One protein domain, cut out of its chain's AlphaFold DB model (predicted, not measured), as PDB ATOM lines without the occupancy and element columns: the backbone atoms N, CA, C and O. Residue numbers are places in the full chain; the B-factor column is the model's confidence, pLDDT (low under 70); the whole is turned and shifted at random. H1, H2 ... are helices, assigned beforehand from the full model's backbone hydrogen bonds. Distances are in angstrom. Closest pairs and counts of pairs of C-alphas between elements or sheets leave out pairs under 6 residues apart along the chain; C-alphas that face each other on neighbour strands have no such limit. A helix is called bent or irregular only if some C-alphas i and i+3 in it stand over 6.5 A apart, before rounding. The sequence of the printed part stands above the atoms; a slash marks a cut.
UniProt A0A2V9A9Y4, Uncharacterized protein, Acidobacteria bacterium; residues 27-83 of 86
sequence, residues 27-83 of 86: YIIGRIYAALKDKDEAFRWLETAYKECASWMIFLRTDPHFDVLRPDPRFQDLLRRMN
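What this domain is: This is residues 27 to 83 of the 86 residues of an uncharacterized protein of Acidobacteria bacterium (UniProt A0A2V9A9Y4). Three helices run nearly along one another, with the longest, H2, to one side between the other two: H1 is side by side with it in a tight helical hairpin, and H4 runs along it at a wider spacing. The short helix H3 sits at the open end of the hairpin, near the beginning of H1 and the end of H2, and from it the long link of residues 60 to 72 loops round the side away from H2 to reach H4. The printed part has 57 residues with four named helices, in the order H1, H2, H3, H4, and no named strand; its class is all helix. The whole is compact, with a radius of gyration of the C-alphas of 9.8 A, and rounded, its C-alphas spanning 25 by 20 by 18 A along the three main axes.

How they stand to each other: The longest helix is H2, residues 39 to 51. H1, residues 27 to 35, touches it, with 17 pairs of C-alphas within 8 A, the closest being those of Gly 30 and Ala 42 at 4.2 A. The two form a helical hairpin, running opposite ways at a shallow tilt of 14 degrees, and their centres are 8.6 A apart. H4, residues 73 to 81, only just touches H2, with 3 pairs of C-alphas within 8 A, and H2 touches H4 with residues 43 to 47 alone. The closest C-alphas of H2 and H4 are those of Glu 47 and Leu 78, 7.7 A apart. H2 and H4 run the same way at a shallow tilt of 8 degrees, with centres 11.3 A apart. H1 and H4 are apart. H3, residues 55 to 59, is close to H1 but not clearly touching it, the closest C-alphas being those of Tyr 27 and Trp 56 at 6.6 A. It is likewise close to H2 but not clearly touching it, the C-alphas of Tyr 50 and Met 57 coming closest at 6.8 A. H3 and H4 are apart. In H1, H2 and H4 every O i to N i+4 pair is within hydrogen-bond range. In H3 the count is 0 of 1, while 1 of its 2 O i to N i+3 pairs is within range.

Where its parts are: H2, with 13 residues from Lys 39 to Lys 51, measures 18.2 A from first to last C-alpha; it begins at C-alpha 39, (205.594, 272.736, 347.896), and ends at C-alpha 51, (191.988, 260.605, 348.543). H1, from Tyr 27 to Ala 35, measures 12.4 A and begins at C-alpha 27, (200.302, 262.136, 341.652). H4, from Pro 73 to Arg 81, measures 12.6 A and ends at C-alpha 81, (198.303, 257.980, 356.642). H3, from Ser 55 to Phe 59, measures 8.8 A and is only just irregular: C-alphas 55 and 58 are 6.7 A apart.

The domain as a whole: The two C-alphas farthest apart are those of Leu 36 and Asn 83, at 27.6 A, and the first and last printed C-alphas, those of Tyr 27 and Asn 83, are 17.4 A apart. The printed part has no cut; in the full chain of 86 residues it begins at residue 27 and ends at residue 83. The links from H1 to H2 and from H2 to H3 are tight, with 3 residues each. The link from H3 to H4 is long, with 13 residues, 60 to 72, whose C-alphas lie 6 to 12 A from the mean of the C-alphas. The mean pLDDT of the printed part is 90.7, and no printed residue is under 70; the mean for H3 is 83.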
ATOM      1  N   TYR A  27     198.908 262.422 341.314       89.25
ATOM      2  CA  TYR A  27     200.302 262.136 341.652       89.25
ATOM      3  C   TYR A  27     201.304 262.761 340.667       89.25
ATOM      4  O   TYR A  27     202.270 263.395 341.090       89.25
ATOM      5  N   ILE A  28     201.081 262.625 339.353       88.94
ATOM      6  CA  ILE A  28     201.976 263.196 338.332       88.94
ATOM      7  C   ILE A  28     201.932 264.725 338.367       88.94
ATOM      8  O   ILE A  28     202.971 265.366 338.218       88.94
ATOM      9  N   ILE A  29     200.761 265.310 338.633       90.19
ATOM     10  CA  ILE A  29     200.622 266.762 338.789       90.19
ATOM     11  C   ILE A  29     201.404 267.239 340.021       90.19
ATOM     12  O   ILE A  29     202.211 268.164 339.915       90.19
ATOM     13  N   GLY A  30     201.261 266.555 341.161       92.44
ATOM     14  CA  GLY A  30     202.055 266.831 342.362       92.44
ATOM     15  C   GLY A  30     203.561 266.723 342.112       92.44
ATOM     16  O   GLY A  30     204.331 267.542 342.609       92.44
ATOM     17  N   ARG A  31     203.985 265.771 341.271       92.12
ATOM     18  CA  ARG A  31     205.389 265.596 340.878       92.12
ATOM     19  C   ARG A  31     205.944 266.790 340.096       92.12
ATOM     20  O   ARG A  31     207.092 267.174 340.307       92.12
ATOM     21  N   ILE A  32     205.139 267.386 339.215       92.00
ATOM     22  CA  ILE A  32     205.522 268.585 338.453       92.00
ATOM     23  C   ILE A  32     205.707 269.773 339.402       92.00
ATOM     24  O   ILE A  32     206.742 270.433 339.353       92.00
ATOM     25  N   TYR A  33     204.760 270.008 340.313       94.56
ATOM     26  CA  TYR A  33     204.885 271.090 341.298       94.56
ATOM     27  C   TYR A  33     206.068 270.887 342.252       94.56
ATOM     28  O   TYR A  33     206.786 271.842 342.551       94.56
ATOM     29  N   ALA A  34     206.356 269.641 342.645       92.81
ATOM     30  CA  ALA A  34     207.555 269.322 343.414       92.81
ATOM     31  C   ALA A  34     208.835 269.688 342.637       92.81
ATOM     32  O   ALA A  34     209.714 270.353 343.184       92.81
ATOM     33  N   ALA A  35     208.918 269.363 341.342       90.62
ATOM     34  CA  ALA A  35     210.050 269.761 340.499       90.62
ATOM     35  C   ALA A  35     210.195 271.292 340.370       90.62
ATOM     36  O   ALA A  35     211.313 271.806 340.319       90.62
ATOM     37  N   LEU A  36     209.078 272.029 340.389       92.25
ATOM     38  CA  LEU A  36     209.046 273.497 340.417       92.25
ATOM     39  C   LEU A  36     209.358 274.096 341.801       92.25
ATOM     40  O   LEU A  36     209.445 275.314 341.933       92.25
ATOM     41  N   LYS A  37     209.560 273.256 342.828       92.94
ATOM     42  CA  LYS A  37     209.746 273.634 344.241       92.94
ATOM     43  C   LYS A  37     208.556 274.387 344.848       92.94
ATOM     44  O   LYS A  37     208.694 274.962 345.930       92.94
ATOM     45  N   ASP A  38     207.395 274.329 344.203       96.06
ATOM     46  CA  ASP A  38     206.137 274.820 344.756       96.06
ATOM     47  C   ASP A  38     205.542 273.734 345.654       96.06
ATOM     48  O   ASP A  38     204.823 272.828 345.221       96.06
ATOM     49  N   LYS A  39     205.942 273.774 346.925       95.06
ATOM     50  CA  LYS A  39     205.594 272.736 347.896       95.06
ATOM     51  C   LYS A  39     204.101 272.713 348.192       95.06
ATOM     52  O   LYS A  39     203.550 271.632 348.377       95.06
ATOM     53  N   ASP A  40     203.459 273.874 348.247       96.44
ATOM     54  CA  ASP A  40     202.059 273.973 348.654       96.44
ATOM     55  C   ASP A  40     201.141 273.363 347.598       96.44
ATOM     56  O   ASP A  40     200.302 272.518 347.927       96.44
ATOM     57  N   GLU A  41     201.371 273.678 346.323       94.38
ATOM     58  CA  GLU A  41     200.644 273.029 345.234       94.38
ATOM     59  C   GLU A  41     200.990 271.541 345.120       94.38
ATOM     60  O   GLU A  41     200.092 270.715 344.934       94.38
ATOM     61  N   ALA A  42     202.255 271.157 345.320       95.75
ATOM     62  CA  ALA A  42     202.636 269.747 345.317       95.75
ATOM     63  C   ALA A  42     201.863 268.945 346.377       95.75
ATOM     64  O   ALA A  42     201.292 267.899 346.060       95.75
ATOM     65  N   PHE A  43     201.772 269.450 347.612       96.31
ATOM     66  CA  PHE A  43     200.996 268.804 348.673       96.31
ATOM     67  C   PHE A  43     199.499 268.785 348.381       96.31
ATOM     68  O   PHE A  43     198.857 267.763 348.626       96.31
ATOM     69  N   ARG A  44     198.941 269.859 347.812       96.38
ATOM     70  CA  ARG A  44     197.526 269.899 347.419       96.38
ATOM     71  C   ARG A  44     197.183 268.761 346.458       96.38
ATOM     72  O   ARG A  44     196.178 268.078 346.646       96.38
ATOM     73  N   TRP A  45     198.031 268.525 345.459       94.81
ATOM     74  CA  TRP A  45     197.828 267.451 344.486       94.81
ATOM     75  C   TRP A  45     198.123 266.057 345.045       94.81
ATOM     76  O   TRP A  45     197.407 265.113 344.709       94.81
ATOM     77  N   LEU A  46     199.106 265.918 345.936       93.62
ATOM     78  CA  LEU A  46     199.387 264.656 346.626       93.62
ATOM     79  C   LEU A  46     198.262 264.237 347.588       93.62
ATOM     80  O   LEU A  46     197.934 263.056 347.664       93.62
ATOM     81  N   GLU A  47     197.620 265.183 348.272       94.50
ATOM     82  CA  GLU A  47     196.430 264.912 349.093       94.50
ATOM     83  C   GLU A  47     195.243 264.456 348.240       94.50
ATOM     84  O   GLU A  47     194.522 263.530 348.615       94.50
ATOM     85  N   THR A  48     195.050 265.056 347.063       91.19
ATOM     86  CA  THR A  48     194.050 264.582 346.094       91.19
ATOM     87  C   THR A  48     194.384 263.167 345.616       91.19
ATOM     88  O   THR A  48     193.519 262.297 345.636       91.19
ATOM     89  N   ALA A  49     195.650 262.897 345.280       90.19
ATOM     90  CA  ALA A  49     196.116 261.568 344.874       90.19
ATOM     91  C   ALA A  49     195.890 260.509 345.965       90.19
ATOM     92  O   ALA A  49     195.506 259.380 345.661       90.19
ATOM     93  N   TYR A  50     196.096 260.879 347.231       90.50
ATOM     94  CA  TYR A  50     195.807 260.033 348.383       90.50
ATOM     95  C   TYR A  50     194.310 259.733 348.514       90.50
ATOM     96  O   TYR A  50     193.934 258.570 348.643       90.50
ATOM     97  N   LYS A  51     193.451 260.757 348.435       89.00
ATOM     98  CA  LYS A  51     191.988 260.605 348.543       89.00
ATOM     99  C   LYS A  51     191.387 259.778 347.410       89.00
ATOM    100  O   LYS A  51     190.441 259.036 347.639       89.00
ATOM    101  N   GLU A  52     191.939 259.899 346.207       87.31
ATOM    102  CA  GLU A  52     191.513 259.131 345.032       87.31
ATOM    103  C   GLU A  52     192.132 257.724 344.973       87.31
ATOM    104  O   GLU A  52     191.901 256.998 344.009       87.31
ATOM    105  N   CYS A  53     192.923 257.323 345.979       81.81
ATOM    106  CA  CYS A  53     193.659 256.056 345.989       81.81
ATOM    107  C   CYS A  53     194.464 255.841 344.693       81.81
ATOM    108  O   CYS A  53     194.512 254.734 344.148       81.81
ATOM    109  N   ALA A  54     195.090 256.906 344.177       80.81
ATOM    110  CA  ALA A  54     195.814 256.854 342.916       80.81
ATOM    111  C   ALA A  54     196.920 255.789 342.982       80.81
ATOM    112  O   ALA A  54     197.759 255.797 343.883       80.81
ATOM    113  N   SER A  55     196.963 254.896 341.990       75.88
ATOM    114  CA  SER A  55     197.803 253.685 341.996       75.88
ATOM    115  C   SER A  55     199.296 253.969 342.202       75.88
ATOM    116  O   SER A  55     200.027 253.142 342.732       75.88
ATOM    117  N   TRP A  56     199.746 255.158 341.796       81.81
ATOM    118  CA  TRP A  56     201.140 255.599 341.864       81.81
ATOM    119  C   TRP A  56     201.585 256.053 343.255       81.81
ATOM    120  O   TRP A  56     202.784 256.159 343.501       81.81
ATOM    121  N   MET A  57     200.647 256.260 344.183       85.88
ATOM    122  CA  MET A  57     200.953 256.662 345.555       85.88
ATOM    123  C   MET A  57     201.890 255.660 346.251       85.88
ATOM    124  O   MET A  57     202.731 256.066 347.046       85.88
ATOM    125  N   ILE A  58     201.866 254.376 345.878       86.44
ATOM    126  CA  ILE A  58     202.798 253.361 346.403       86.44
ATOM    127  C   ILE A  58     204.286 253.723 346.215       86.44
ATOM    128  O   ILE A  58     205.128 253.251 346.974       86.44
ATOM    129  N   PHE A  59     204.617 254.576 345.239       87.31
ATOM    130  CA  PHE A  59     205.987 255.010 344.956       87.31
ATOM    131  C   PHE A  59     206.388 256.298 345.679       87.31
ATOM    132  O   PHE A  59     207.558 256.675 345.619       87.31
ATOM    133  N   LEU A  60     205.468 256.952 346.400       89.81
ATOM    134  CA  LEU A  60     205.697 258.266 347.006       89.81
ATOM    135  C   LEU A  60     206.943 258.298 347.906       89.81
ATOM    136  O   LEU A  60     207.707 259.256 347.870       89.81
ATOM    137  N   ARG A  61     207.193 257.229 348.677       87.81
ATOM    138  CA  ARG A  61     208.359 257.119 349.577       87.81
ATOM    139  C   ARG A  61     209.698 257.030 348.830       87.81
ATOM    140  O   ARG A  61     210.742 257.398 349.375       87.81
ATOM    141  N   THR A  62     209.685 256.489 347.616       89.62
ATOM    142  CA  THR A  62     210.889 256.136 346.847       89.62
ATOM    143  C   THR A  62     211.153 257.060 345.664       89.62
ATOM    144  O   THR A  62     212.274 257.078 345.171       89.62
ATOM    145  N   ASP A  63     210.160 257.818 345.202       89.69
ATOM    146  CA  ASP A  63     210.286 258.678 344.028       89.69
ATOM    147  C   ASP A  63     211.154 259.923 344.336       89.69
ATOM    148  O   ASP A  63     210.781 260.741 345.184       89.69
ATOM    149  N   PRO A  64     212.311 260.094 343.660       90.25
ATOM    150  CA  PRO A  64     213.257 261.176 343.940       90.25
ATOM    151  C   PRO A  64     212.712 262.568 343.603       90.25
ATOM    152  O   PRO A  64     213.206 263.579 344.101       90.25
ATOM    153  N   HIS A  65     211.653 262.662 342.796       88.88
ATOM    154  CA  HIS A  65     211.049 263.953 342.466       88.88
ATOM    155  C   HIS A  65     210.413 264.630 343.692       88.88
ATOM    156  O   HIS A  65     210.206 265.843 343.682       88.88
ATOM    157  N   PHE A  66     210.141 263.874 344.761       93.06
ATOM    158  CA  PHE A  66     209.631 264.399 346.028       93.06
ATOM    159  C   PHE A  66     210.716 264.623 347.085       93.06
ATOM    160  O   PHE A  66     210.390 264.970 348.219       93.06
ATOM    161  N   ASP A  67     212.001 264.509 346.738       93.00
ATOM    162  CA  ASP A  67     213.109 264.752 347.673       93.00
ATOM    163  C   ASP A  67     213.044 266.154 348.298       93.00
ATOM    164  O   ASP A  67     213.337 266.328 349.479       93.00
ATOM    165  N   VAL A  68     212.553 267.143 347.545       94.31
ATOM    166  CA  VAL A  68     212.328 268.516 348.029       94.31
ATOM    167  C   VAL A  68     211.226 268.623 349.099       94.31
ATOM    168  O   VAL A  68     211.210 269.584 349.876       94.31
ATOM    169  N   LEU A  69     210.311 267.648 349.148       94.56
ATOM    170  CA  LEU A  69     209.203 267.575 350.103       94.56
ATOM    171  C   LEU A  69     209.538 266.715 351.326       94.56
ATOM    172  O   LEU A  69     208.938 266.927 352.374       94.56
ATOM    173  N   ARG A  70     210.506 265.790 351.238       93.38
ATOM    174  CA  ARG A  70     210.869 264.876 352.342       93.38
ATOM    175  C   ARG A  70     211.149 265.550 353.695       93.38
ATOM    176  O   ARG A  70     210.758 264.958 354.704       93.38
ATOM    177  N   PRO A  71     211.803 266.733 353.761       94.50
ATOM    178  CA  PRO A  71     212.046 267.417 355.033       94.50
ATOM    179  C   PRO A  71     210.793 268.070 355.634       94.50
ATOM    180  O   PRO A  71     210.824 268.488 356.788       94.50
ATOM    181  N   ASP A  72     209.717 268.225 354.860       95.69
ATOM    182  CA  ASP A  72     208.492 268.887 355.305       95.69
ATOM    183  C   ASP A  72     207.644 267.921 356.162       95.69
ATOM    184  O   ASP A  72     207.387 266.788 355.738       95.69
ATOM    185  N   PRO A  73     207.166 268.341 357.351       94.69
ATOM    186  CA  PRO A  73     206.343 267.497 358.219       94.69
ATOM    187  C   PRO A  73     205.084 266.940 357.542       94.69
ATOM    188  O   PRO A  73     204.658 265.830 357.867       94.69
ATOM    189  N   ARG A  74     204.511 267.666 356.569       95.31
ATOM    190  CA  ARG A  74     203.330 267.225 355.808       95.31
ATOM    191  C   ARG A  74     203.605 265.959 355.001       95.31
ATOM    192  O   ARG A  74     202.717 265.126 354.844       95.31
ATOM    193  N   PHE A  75     204.839 265.773 354.532       93.56
ATOM    194  CA  PHE A  75     205.230 264.575 353.792       93.56
ATOM    195  C   PHE A  75     205.260 263.338 354.692       93.56
ATOM    196  O   PHE A  75     204.747 262.283 354.324       93.56
ATOM    197  N   GLN A  76     205.807 263.481 355.901       91.62
ATOM    198  CA  GLN A  76     205.827 262.401 356.890       91.62
ATOM    199  C   GLN A  76     204.410 262.037 357.341       91.62
ATOM    200  O   GLN A  76     204.089 260.859 357.496       91.62
ATOM    201  N   ASP A  77     203.541 263.036 357.513       93.31
ATOM    202  CA  ASP A  77     202.136 262.801 357.838       93.31
ATOM    203  C   ASP A  77     201.407 262.005 356.751       93.31
ATOM    204  O   ASP A  77     200.768 260.991 357.043       93.31
ATOM    205  N   LEU A  78     201.589 262.408 355.491       92.06
ATOM    206  CA  LEU A  78     201.003 261.727 354.345       92.06
ATOM    207  C   LEU A  78     201.464 260.263 354.257       92.06
ATOM    208  O   LEU A  78     200.632 259.373 354.102       92.06
ATOM    209  N   LEU A  79     202.760 259.987 354.445       90.44
ATOM    210  CA  LEU A  79     203.287 258.614 354.455       90.44
ATOM    211  C   LEU A  79     202.715 257.759 355.594       90.44
ATOM    212  O   LEU A  79     202.392 256.591 355.371       90.44
ATOM    213  N   ARG A  80     202.548 258.323 356.799       89.50
ATOM    214  CA  ARG A  80     201.918 257.612 357.928       89.50
ATOM    215  C   ARG A  80     200.468 257.252 357.622       89.50
ATOM    216  O   ARG A  80     200.052 256.124 357.865       89.50
ATOM    217  N   ARG A  81     199.708 258.185 357.040       89.44
ATOM    218  CA  ARG A  81     198.303 257.980 356.642       89.44
ATOM    219  C   ARG A  81     198.131 256.942 355.533       89.44
ATOM    220  O   ARG A  81     197.057 256.360 355.400       89.44
ATOM    221  N   MET A  82     199.175 256.691 354.751       85.12
ATOM    222  CA  MET A  82     199.212 255.618 353.753       85.12
ATOM    223  C   MET A  82     199.508 254.238 354.342       85.12
ATOM    224  O   MET A  82     199.536 253.260 353.600       85.12
ATOM    225  N   ASN A  83     199.701 254.151 355.661       73.38
ATOM    226  CA  ASN A  83     199.956 252.913 356.384       73.38
ATOM    227  C   ASN A  83     201.194 252.155 355.870       73.38
ATOM    228  O   ASN A  83     201.220 250.924 355.880       73.38
TER     229      ASN A  83